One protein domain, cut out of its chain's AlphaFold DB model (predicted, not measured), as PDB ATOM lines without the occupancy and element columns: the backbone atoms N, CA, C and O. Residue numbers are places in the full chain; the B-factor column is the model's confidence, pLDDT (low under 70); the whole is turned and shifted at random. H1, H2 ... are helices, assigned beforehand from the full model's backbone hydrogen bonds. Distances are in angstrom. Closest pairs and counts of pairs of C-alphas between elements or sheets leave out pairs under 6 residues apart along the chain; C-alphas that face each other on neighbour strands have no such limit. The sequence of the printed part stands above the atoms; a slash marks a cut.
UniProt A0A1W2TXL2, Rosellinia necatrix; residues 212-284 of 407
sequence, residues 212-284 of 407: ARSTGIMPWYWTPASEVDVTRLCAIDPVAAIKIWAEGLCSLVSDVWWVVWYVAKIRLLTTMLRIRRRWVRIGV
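Overview. This is residues 212 to 284 of the 407 residues of a protein of Rosellinia necatrix (UniProt A0A1W2TXL2). One very long helix, H3, makes nearly the whole length of this domain, and the short helix H2 makes a corner with it at its first end, like a hook. From the start of H2 a stretch with no named helix, residues 216 to 226, leads back toward the middle of H3, where the one-turn helix H1 lies near Val 259; beyond there, residues 260 to 284, of which 260 to 279 belong to H3, stick out free. The printed part has 73 residues with three named helices, H1, H2 and H3 in that order, and no named strand, and its class is all helix. It is extended, with a radius of gyration of the C-alphas of 21.4 A, and its outline is a rod spanning 71 by 21 by 12 A.

Along the chain. Find C-alpha 212 at (-46.506, -8.179, -39.627); H1 begins there and holds residues 212 to 215. Go on past residue 226 to H2, residues 227 to 236, which measures 14.3 A from first to last C-alpha. After Asp 237, look for C-alpha 238 at (-22.041, 7.270, -26.906), where H3 begins. H3 holds residues 238 to 279 and runs 60.9 A to C-alpha 279 at (-74.772, 1.304, -56.859).

Arrangement. Begin at H3, the longest helix, and look at its residues 240 to 241, with which alone it touches H2. The closest C-alphas of the two are those of Cys 234 and Ala 241, 5.6 A apart. Their lines stand at a steep tilt of 52 degrees, and they run opposite ways. Farther along H3 you come to Val 259, whose C-alpha is 7.9 A from that of Ala 212; this is the closest pair of H1 and H3, which are close but not clearly touching. H1 and H2 are apart. In the backbones of H2 and H3, each O of residue i is within hydrogen-bond range of N of residue i+4, while H1 is too short for such a pair and its one O i to N i+3 pair is not within range.

Size, cuts and confidence. The two C-alphas farthest apart are those of Ile 236 and Gly 283, 71.2 A. The printed part has no cut. The link from H1 to H2, with 11 residues, is long, and the link from H2 to H3, with 1 residue, is tight. Residues 223 to 229, of which 227 to 229 belong to H2, stand free, as do residues 235 to 240, of which 238 to 240 belong to H3. In the B-factor column the mean pLDDT of the printed part is 71.5; the model's confidence is under 70 in residues 212 to 225, 270 to 271 and 273 to 284.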
ATOM      1  N   ALA A 212     -47.928  -7.821 -39.560       63.59
ATOM      2  CA  ALA A 212     -46.506  -8.179 -39.627       63.59
ATOM      3  C   ALA A 212     -46.273  -9.636 -40.073       63.59
ATOM      4  O   ALA A 212     -45.394  -9.914 -40.887       63.59
ATOM      5  N   ARG A 213     -47.106 -10.579 -39.602       64.38
ATOM      6  CA  ARG A 213     -47.077 -11.979 -40.064       64.38
ATOM      7  C   ARG A 213     -47.519 -12.128 -41.520       64.38
ATOM      8  O   ARG A 213     -46.903 -12.890 -42.254       64.38
ATOM      9  N   SER A 214     -48.571 -11.421 -41.936       64.50
ATOM     10  CA  SER A 214     -49.135 -11.546 -43.290       64.50
ATOM     11  C   SER A 214     -48.247 -10.950 -44.386       64.50
ATOM     12  O   SER A 214     -48.268 -11.430 -45.514       64.50
ATOM     13  N   THR A 215     -47.459  -9.921 -44.066       64.62
ATOM     14  CA  THR A 215     -46.552  -9.263 -45.016       64.62
ATOM     15  C   THR A 215     -45.158  -9.887 -45.034       64.62
ATOM     16  O   THR A 215     -44.344  -9.516 -45.875       64.62
ATOM     17  N   GLY A 216     -44.860 -10.812 -44.111       60.25
ATOM     18  CA  GLY A 216     -43.518 -11.375 -43.937       60.25
ATOM     19  C   GLY A 216     -42.485 -10.354 -43.446       60.25
ATOM     20  O   GLY A 216     -41.293 -10.649 -43.419       60.25
ATOM     21  N   ILE A 217     -42.928  -9.158 -43.047       60.81
ATOM     22  CA  ILE A 217     -42.073  -8.103 -42.511       60.81
ATOM     23  C   ILE A 217     -41.949  -8.372 -41.010       60.81
ATOM     24  O   ILE A 217     -42.718  -7.863 -40.198       60.81
ATOM     25  N   MET A 218     -41.003  -9.234 -40.641       55.66
ATOM     26  CA  MET A 218     -40.443  -9.270 -39.291       55.66
ATOM     27  C   MET A 218     -39.199  -8.380 -39.312       55.66
ATOM     28  O   MET A 218     -38.176  -8.805 -39.854       55.66
ATOM     29  N   PRO A 219     -39.269  -7.139 -38.803       58.38
ATOM     30  CA  PRO A 219     -38.106  -6.275 -38.800       58.38
ATOM     31  C   PRO A 219     -36.941  -6.910 -38.037       58.38
ATOM     32  O   PRO A 219     -37.086  -7.352 -36.898       58.38
ATOM     33  N   TRP A 220     -35.765  -6.929 -38.658       55.62
ATOM     34  CA  TRP A 220     -34.539  -7.530 -38.115       55.62
ATOM     35  C   TRP A 220     -34.055  -6.888 -36.801       55.62
ATOM     36  O   TRP A 220     -33.195  -7.446 -36.133       55.62
ATOM     37  N   TYR A 221     -34.590  -5.726 -36.410       59.66
ATOM     38  CA  TYR A 221     -34.295  -5.064 -35.134       59.66
ATOM     39  C   TYR A 221     -35.159  -5.563 -33.961       59.66
ATOM     40  O   TYR A 221     -34.965  -5.120 -32.832       59.66
ATOM     41  N   TRP A 222     -36.109  -6.480 -34.195       59.31
ATOM     42  CA  TRP A 222     -36.925  -7.076 -33.128       59.31
ATOM     43  C   TRP A 222     -36.253  -8.239 -32.398       59.31
ATOM     44  O   TRP A 222     -36.785  -8.711 -31.395       59.31
ATOM     45  N   THR A 223     -35.087  -8.692 -32.861       59.34
ATOM     46  CA  THR A 223     -34.167  -9.453 -32.015       59.34
ATOM     47  C   THR A 223     -33.496  -8.468 -31.059       59.34
ATOM     48  O   THR A 223     -32.671  -7.676 -31.522       59.34
ATOM     49  N   PRO A 224     -33.850  -8.457 -29.759       58.16
ATOM     50  CA  PRO A 224     -33.240  -7.531 -28.816       58.16
ATOM     51  C   PRO A 224     -31.727  -7.754 -28.805       58.16
ATOM     52  O   PRO A 224     -31.259  -8.882 -28.632       58.16
ATOM     53  N   ALA A 225     -30.961  -6.682 -29.024       65.31
ATOM     54  CA  ALA A 225     -29.518  -6.713 -28.832       65.31
ATOM     55  C   ALA A 225     -29.215  -7.117 -27.382       65.31
ATOM     56  O   ALA A 225     -29.974  -6.774 -26.471       65.31
ATOM     57  N   SER A 226     -28.123  -7.854 -27.159       75.00
ATOM     58  CA  SER A 226     -27.768  -8.269 -25.802       75.00
ATOM     59  C   SER A 226     -27.562  -7.025 -24.928       75.00
ATOM     60  O   SER A 226     -26.897  -6.069 -25.336       75.00
ATOM     61  N   GLU A 227     -28.140  -7.013 -23.724       75.62
ATOM     62  CA  GLU A 227     -28.039  -5.866 -22.805       75.62
ATOM     63  C   GLU A 227     -26.574  -5.490 -22.515       75.62
ATOM     64  O   GLU A 227     -26.234  -4.320 -22.322       75.62
ATOM     65  N   VAL A 228     -25.684  -6.485 -22.550       81.00
ATOM     66  CA  VAL A 228     -24.240  -6.330 -22.350       81.00
ATOM     67  C   VAL A 228     -23.590  -5.572 -23.509       81.00
ATOM     68  O   VAL A 228     -22.770  -4.685 -23.279       81.00
ATOM     69  N   ASP A 229     -23.971  -5.862 -24.753       78.44
ATOM     70  CA  ASP A 229     -23.415  -5.178 -25.924       78.44
ATOM     71  C   ASP A 229     -23.909  -3.733 -26.020       78.44
ATOM     72  O   ASP A 229     -23.130  -2.834 -26.334       78.44
ATOM     73  N   VAL A 230     -25.177  -3.488 -25.674       79.12
ATOM     74  CA  VAL A 230     -25.753  -2.136 -25.647       79.12
ATOM     75  C   VAL A 230     -25.068  -1.269 -24.593       79.12
ATOM     76  O   VAL A 230     -24.643  -0.152 -24.889       79.12
ATOM     77  N   THR A 231     -24.926  -1.774 -23.364       82.00
ATOM     78  CA  THR A 231     -24.272  -1.035 -22.270       82.00
ATOM     79  C   THR A 231     -22.795  -0.783 -22.560       82.00
ATOM     80  O   THR A 231     -22.305   0.324 -22.330       82.00
ATOM     81  N   ARG A 232     -22.096  -1.764 -23.142       82.06
ATOM     82  CA  ARG A 232     -20.705  -1.619 -23.585       82.06
ATOM     83  C   ARG A 232     -20.556  -0.571 -24.687       82.06
ATOM     84  O   ARG A 232     -19.639   0.243 -24.615       82.06
ATOM     85  N   LEU A 233     -21.445  -0.559 -25.679       80.50
ATOM     86  CA  LEU A 233     -21.417   0.421 -26.765       80.50
ATOM     87  C   LEU A 233     -21.681   1.843 -26.247       80.50
ATOM     88  O   LEU A 233     -20.941   2.760 -26.588       80.50
ATOM     89  N   CYS A 234     -22.661   2.012 -25.356       82.12
ATOM     90  CA  CYS A 234     -22.957   3.298 -24.719       82.12
ATOM     91  C   CYS A 234     -21.799   3.825 -23.854       82.12
ATOM     92  O   CYS A 234     -21.626   5.037 -23.743       82.12
ATOM     93  N   ALA A 235     -21.013   2.932 -23.242       84.94
ATOM     94  CA  ALA A 235     -19.864   3.303 -22.416       84.94
ATOM     95  C   ALA A 235     -18.607   3.651 -23.235       84.94
ATOM     96  O   ALA A 235     -17.808   4.474 -22.791       84.94
ATOM     97  N   ILE A 236     -18.412   3.021 -24.400       87.81
ATOM     98  CA  ILE A 236     -17.215   3.197 -25.240       87.81
ATOM     99  C   ILE A 236     -17.396   4.329 -26.257       87.81
ATOM    100  O   ILE A 236     -16.479   5.125 -26.443       87.81
ATOM    101  N   ASP A 237     -18.556   4.407 -26.913       87.88
ATOM    102  CA  ASP A 237     -18.837   5.406 -27.949       87.88
ATOM    103  C   ASP A 237     -20.319   5.834 -27.911       87.88
ATOM    104  O   ASP A 237     -21.166   5.293 -28.635       87.88
ATOM    105  N   PRO A 238     -20.661   6.824 -27.064       87.06
ATOM    106  CA  PRO A 238     -22.041   7.270 -26.906       87.06
ATOM    107  C   PRO A 238     -22.599   7.924 -28.177       87.06
ATOM    108  O   PRO A 238     -23.809   7.887 -28.401       87.06
ATOM    109  N   VAL A 239     -21.747   8.497 -29.037       84.81
ATOM    110  CA  VAL A 239     -22.187   9.155 -30.276       84.81
ATOM    111  C   VAL A 239     -22.568   8.110 -31.324       84.81
ATOM    112  O   VAL A 239     -23.626   8.227 -31.945       84.81
ATOM    113  N   ALA A 240     -21.760   7.056 -31.486       81.19
ATOM    114  CA  ALA A 240     -22.102   5.939 -32.365       81.19
ATOM    115  C   ALA A 240     -23.347   5.185 -31.878       81.19
ATOM    116  O   ALA A 240     -24.205   4.842 -32.693       81.19
ATOM    117  N   ALA A 241     -23.492   4.997 -30.560       82.00
ATOM    118  CA  ALA A 241     -24.691   4.404 -29.981       82.00
ATOM    119  C   ALA A 241     -25.946   5.213 -30.354       82.00
ATOM    120  O   ALA A 241     -26.879   4.656 -30.930       82.00
ATOM    121  N   ILE A 242     -25.955   6.531 -30.107       84.50
ATOM    122  CA  ILE A 242     -27.088   7.413 -30.450       84.50
ATOM    123  C   ILE A 242     -27.437   7.326 -31.939       84.50
ATOM    124  O   ILE A 242     -28.616   7.297 -32.286       84.50
ATOM    125  N   LYS A 243     -26.433   7.252 -32.819       85.06
ATOM    126  CA  LYS A 243     -26.656   7.146 -34.264       85.06
ATOM    127  C   LYS A 243     -27.372   5.845 -34.647       85.06
ATOM    128  O   LYS A 243     -28.346   5.899 -35.389       85.06
ATOM    129  N   ILE A 244     -26.951   4.709 -34.087       81.00
ATOM    130  CA  ILE A 244     -27.590   3.400 -34.318       81.00
ATOM    131  C   ILE A 244     -29.030   3.393 -33.787       81.00
ATOM    132  O   ILE A 244     -29.938   2.913 -34.464       81.00
ATOM    133  N   TRP A 245     -29.269   3.973 -32.606       80.88
ATOM    134  CA  TRP A 245     -30.619   4.110 -32.047       80.88
ATOM    135  C   TRP A 245     -31.519   5.008 -32.900       80.88
ATOM    136  O   TRP A 245     -32.685   4.677 -33.118       80.88
ATOM    137  N   ALA A 246     -30.991   6.124 -33.406       82.81
ATOM    138  CA  ALA A 246     -31.726   7.027 -34.286       82.81
ATOM    139  C   ALA A 246     -32.075   6.361 -35.627       82.81
ATOM    140  O   ALA A 246     -33.204   6.485 -36.095       82.81
ATOM    141  N   GLU A 247     -31.141   5.609 -36.216       81.88
ATOM    142  CA  GLU A 247     -31.386   4.814 -37.424       81.88
ATOM    143  C   GLU A 247     -32.460   3.739 -37.179       81.88
ATOM    144  O   GLU A 247     -33.409   3.638 -37.957       81.88
ATOM    145  N   GLY A 248     -32.392   3.019 -36.053       79.00
ATOM    146  CA  GLY A 248     -33.411   2.039 -35.661       79.00
ATOM    147  C   GLY A 248     -34.799   2.655 -35.440       79.00
ATOM    148  O   GLY A 248     -35.803   2.093 -35.879       79.00
ATOM    149  N   LEU A 249     -34.871   3.840 -34.824       81.38
ATOM    150  CA  LEU A 249     -36.128   4.570 -34.639       81.38
ATOM    151  C   LEU A 249     -36.726   5.021 -35.980       81.38
ATOM    152  O   LEU A 249     -37.932   4.892 -36.185       81.38
ATOM    153  N   CYS A 250     -35.900   5.505 -36.911       82.00
ATOM    154  CA  CYS A 250     -36.340   5.856 -38.263       82.00
ATOM    155  C   CYS A 250     -36.901   4.640 -39.015       82.00
ATOM    156  O   CYS A 250     -37.954   4.753 -39.647       82.00
ATOM    157  N   SER A 251     -36.251   3.475 -38.914       77.31
ATOM    158  CA  SER A 251     -36.761   2.223 -39.491       77.31
ATOM    159  C   SER A 251     -38.099   1.807 -38.871       77.31
ATOM    160  O   SER A 251     -39.037   1.518 -39.610       77.31
ATOM    161  N   LEU A 252     -38.238   1.881 -37.541       78.81
ATOM    162  CA  LEU A 252     -39.499   1.589 -36.847       78.81
ATOM    163  C   LEU A 252     -40.642   2.492 -37.327       78.81
ATOM    164  O   LEU A 252     -41.738   2.014 -37.622       78.81
ATOM    165  N   VAL A 253     -40.397   3.801 -37.424       82.25
ATOM    166  CA  VAL A 253     -41.401   4.766 -37.894       82.25
ATOM    167  C   VAL A 253     -41.793   4.486 -39.347       82.25
ATOM    168  O   VAL A 253     -42.978   4.555 -39.678       82.25
ATOM    169  N   SER A 254     -40.830   4.129 -40.203       79.62
ATOM    170  CA  SER A 254     -41.093   3.769 -41.600       79.62
ATOM    171  C   SER A 254     -41.959   2.512 -41.720       79.62
ATOM    172  O   SER A 254     -42.934   2.517 -42.472       79.62
ATOM    173  N   ASP A 255     -41.674   1.471 -40.938       71.69
ATOM    174  CA  ASP A 255     -42.437   0.221 -40.962       71.69
ATOM    175  C   ASP A 255     -43.862   0.410 -40.414       71.69
ATOM    176  O   ASP A 255     -44.831  -0.071 -41.008       71.69
ATOM    177  N   VAL A 256     -44.026   1.178 -39.327       78.56
ATOM    178  CA  VAL A 256     -45.352   1.544 -38.794       78.56
ATOM    179  C   VAL A 256     -46.148   2.342 -39.826       78.56
ATOM    180  O   VAL A 256     -47.343   2.095 -40.007       78.56
ATOM    181  N   TRP A 257     -45.501   3.263 -40.543       84.62
ATOM    182  CA  TRP A 257     -46.139   4.024 -41.613       84.62
ATOM    183  C   TRP A 257     -46.631   3.119 -42.749       84.62
ATOM    184  O   TRP A 257     -47.786   3.248 -43.162       84.62
ATOM    185  N   TRP A 258     -45.819   2.156 -43.201       76.88
ATOM    186  CA  TRP A 258     -46.234   1.176 -44.212       76.88
ATOM    187  C   TRP A 258     -47.437   0.355 -43.747       76.88
ATOM    188  O   TRP A 258     -48.410   0.230 -44.490       76.88
ATOM    189  N   VAL A 259     -47.420  -0.147 -42.509       74.06
ATOM    190  CA  VAL A 259     -48.543  -0.900 -41.927       74.06
ATOM    191  C   VAL A 259     -49.824  -0.062 -41.921       74.06
ATOM    192  O   VAL A 259     -50.862  -0.518 -42.407       74.06
ATOM    193  N   VAL A 260     -49.760   1.178 -41.428       80.25
ATOM    194  CA  VAL A 260     -50.918   2.086 -41.380       80.25
ATOM    195  C   VAL A 260     -51.430   2.403 -42.787       80.25
ATOM    196  O   VAL A 260     -52.640   2.362 -43.020       80.25
ATOM    197  N   TRP A 261     -50.531   2.661 -43.740       84.69
ATOM    198  CA  TRP A 261     -50.887   2.922 -45.133       84.69
ATOM    199  C   TRP A 261     -51.581   1.721 -45.785       84.69
ATOM    200  O   TRP A 261     -52.637   1.882 -46.402       84.69
ATOM    201  N   TYR A 262     -51.049   0.508 -45.605       71.31
ATOM    202  CA  TYR A 262     -51.650  -0.715 -46.140       71.31
ATOM    203  C   TYR A 262     -53.031  -0.992 -45.528       71.31
ATOM    204  O   TYR A 262     -53.976  -1.283 -46.266       71.31
ATOM    205  N   VAL A 263     -53.192  -0.832 -44.209       74.06
ATOM    206  CA  VAL A 263     -54.494  -0.984 -43.534       74.06
ATOM    207  C   VAL A 263     -55.499   0.053 -44.041       74.06
ATOM    208  O   VAL A 263     -56.642  -0.294 -44.348       74.06
ATOM    209  N   ALA A 264     -55.086   1.316 -44.182       80.56
ATOM    210  CA  ALA A 264     -55.935   2.376 -44.721       80.56
ATOM    211  C   ALA A 264     -56.350   2.089 -46.172       80.56
ATOM    212  O   ALA A 264     -57.526   2.221 -46.511       80.56
ATOM    213  N   LYS A 265     -55.419   1.622 -47.012       80.69
ATOM    214  CA  LYS A 265     -55.681   1.234 -48.403       80.69
ATOM    215  C   LYS A 265     -56.696   0.094 -48.495       80.69
ATOM    216  O   LYS A 265     -57.635   0.187 -49.281       80.69
ATOM    217  N   ILE A 266     -56.562  -0.954 -47.680       70.94
ATOM    218  CA  ILE A 266     -57.501  -2.090 -47.674       70.94
ATOM    219  C   ILE A 266     -58.877  -1.662 -47.156       70.94
ATOM    220  O   ILE A 266     -59.892  -2.026 -47.752       70.94
ATOM    221  N   ARG A 267     -58.945  -0.837 -46.101       75.19
ATOM    222  CA  ARG A 267     -60.214  -0.271 -45.609       75.19
ATOM    223  C   ARG A 267     -60.892   0.609 -46.655       75.19
ATOM    224  O   ARG A 267     -62.106   0.519 -46.829       75.19
ATOM    225  N   LEU A 268     -60.126   1.419 -47.383       79.19
ATOM    226  CA  LEU A 268     -60.645   2.226 -48.481       79.19
ATOM    227  C   LEU A 268     -61.194   1.336 -49.602       79.19
ATOM    228  O   LEU A 268     -62.324   1.542 -50.028       79.19
ATOM    229  N   LEU A 269     -60.440   0.318 -50.030       71.56
ATOM    230  CA  LEU A 269     -60.856  -0.615 -51.082       71.56
ATOM    231  C   LEU A 269     -62.116  -1.398 -50.695       71.56
ATOM    232  O   LEU A 269     -63.068  -1.451 -51.467       71.56
ATOM    233  N   THR A 270     -62.164  -1.961 -49.487       66.50
ATOM    234  CA  THR A 270     -63.344  -2.686 -48.980       66.50
ATOM    235  C   THR A 270     -64.565  -1.777 -48.842       66.50
ATOM    236  O   THR A 270     -65.666  -2.167 -49.232       66.50
ATOM    237  N   THR A 271     -64.385  -0.539 -48.371       69.69
ATOM    238  CA  THR A 271     -65.467   0.458 -48.299       69.69
ATOM    239  C   THR A 271     -65.937   0.868 -49.695       69.69
ATOM    240  O   THR A 271     -67.140   0.928 -49.938       69.69
ATOM    241  N   MET A 272     -65.016   1.077 -50.640       70.38
ATOM    242  CA  MET A 272     -65.342   1.359 -52.039       70.38
ATOM    243  C   MET A 272     -66.110   0.211 -52.691       70.38
ATOM    244  O   MET A 272     -67.090   0.470 -53.378       70.38
ATOM    245  N   LEU A 273     -65.722  -1.046 -52.454       59.19
ATOM    246  CA  LEU A 273     -66.448  -2.216 -52.957       59.19
ATOM    247  C   LEU A 273     -67.858  -2.304 -52.362       59.19
ATOM    248  O   LEU A 273     -68.807  -2.573 -53.093       59.19
ATOM    249  N   ARG A 274     -68.015  -2.033 -51.059       62.41
ATOM    250  CA  ARG A 274     -69.326  -2.018 -50.389       62.41
ATOM    251  C   ARG A 274     -70.226  -0.905 -50.931       62.41
ATOM    252  O   ARG A 274     -71.394  -1.154 -51.211       62.41
ATOM    253  N   ILE A 275     -69.678   0.296 -51.134       60.97
ATOM    254  CA  ILE A 275     -70.387   1.404 -51.786       60.97
ATOM    255  C   ILE A 275     -70.763   0.985 -53.207       60.97
ATOM    256  O   ILE A 275     -71.936   1.031 -53.546       60.97
ATOM    257  N   ARG A 276     -69.817   0.489 -54.013       58.97
ATOM    258  CA  ARG A 276     -70.079   0.064 -55.395       58.97
ATOM    259  C   ARG A 276     -71.181  -0.985 -55.485       58.97
ATOM    260  O   ARG A 276     -72.085  -0.772 -56.277       58.97
ATOM    261  N   ARG A 277     -71.189  -2.033 -54.646       57.50
ATOM    262  CA  ARG A 277     -72.278  -3.038 -54.606       57.50
ATOM    263  C   ARG A 277     -73.663  -2.411 -54.451       57.50
ATOM    264  O   ARG A 277     -74.603  -2.868 -55.084       57.50
ATOM    265  N   ARG A 278     -73.773  -1.328 -53.679       56.50
ATOM    266  CA  ARG A 278     -75.023  -0.579 -53.489       56.50
ATOM    267  C   ARG A 278     -75.468   0.192 -54.741       56.50
ATOM    268  O   ARG A 278     -76.650   0.479 -54.884       56.50
ATOM    269  N   TRP A 279     -74.540   0.517 -55.640       47.62
ATOM    270  CA  TRP A 279     -74.772   1.304 -56.859       47.62
ATOM    271  C   TRP A 279     -74.721   0.478 -58.160       47.62
ATOM    272  O   TRP A 279     -74.942   1.041 -59.228       47.62
ATOM    273  N   VAL A 280     -74.489  -0.844 -58.096       49.69
ATOM    274  CA  VAL A 280     -74.352  -1.752 -59.264       49.69
ATOM    275  C   VAL A 280     -75.586  -1.767 -60.185       49.69
ATOM    276  O   VAL A 280     -75.463  -2.110 -61.355       49.69
ATOM    277  N   ARG A 281     -76.766  -1.321 -59.726       45.84
ATOM    278  CA  ARG A 281     -77.958  -1.199 -60.589       45.84
ATOM    279  C   ARG A 281     -77.941  -0.003 -61.551       45.84
ATOM    280  O   ARG A 281     -78.797   0.062 -62.428       45.84
ATOM    281  N   ILE A 282     -76.999   0.933 -61.419       48.03
ATOM    282  CA  ILE A 282     -76.793   1.976 -62.431       48.03
ATOM    283  C   ILE A 282     -75.873   1.367 -63.483       48.03
ATOM    284  O   ILE A 282     -74.666   1.302 -63.278       48.03
ATOM    285  N   GLY A 283     -76.463   0.845 -64.559       48.41
ATOM    286  CA  GLY A 283     -75.753   0.150 -65.629       48.41
ATOM    287  C   GLY A 283     -74.603   0.982 -66.192       48.41
ATOM    288  O   GLY A 283     -74.811   1.860 -67.025       48.41
ATOM    289  N   VAL A 284     -73.384   0.682 -65.748       44.31
ATOM    290  CA  VAL A 284     -72.153   1.114 -66.404       44.31
ATOM    291  C   VAL A 284     -71.595  -0.124 -67.095       44.31
ATOM    292  O   VAL A 284     -70.946  -0.968 -66.481       44.31
TER     293      VAL A 284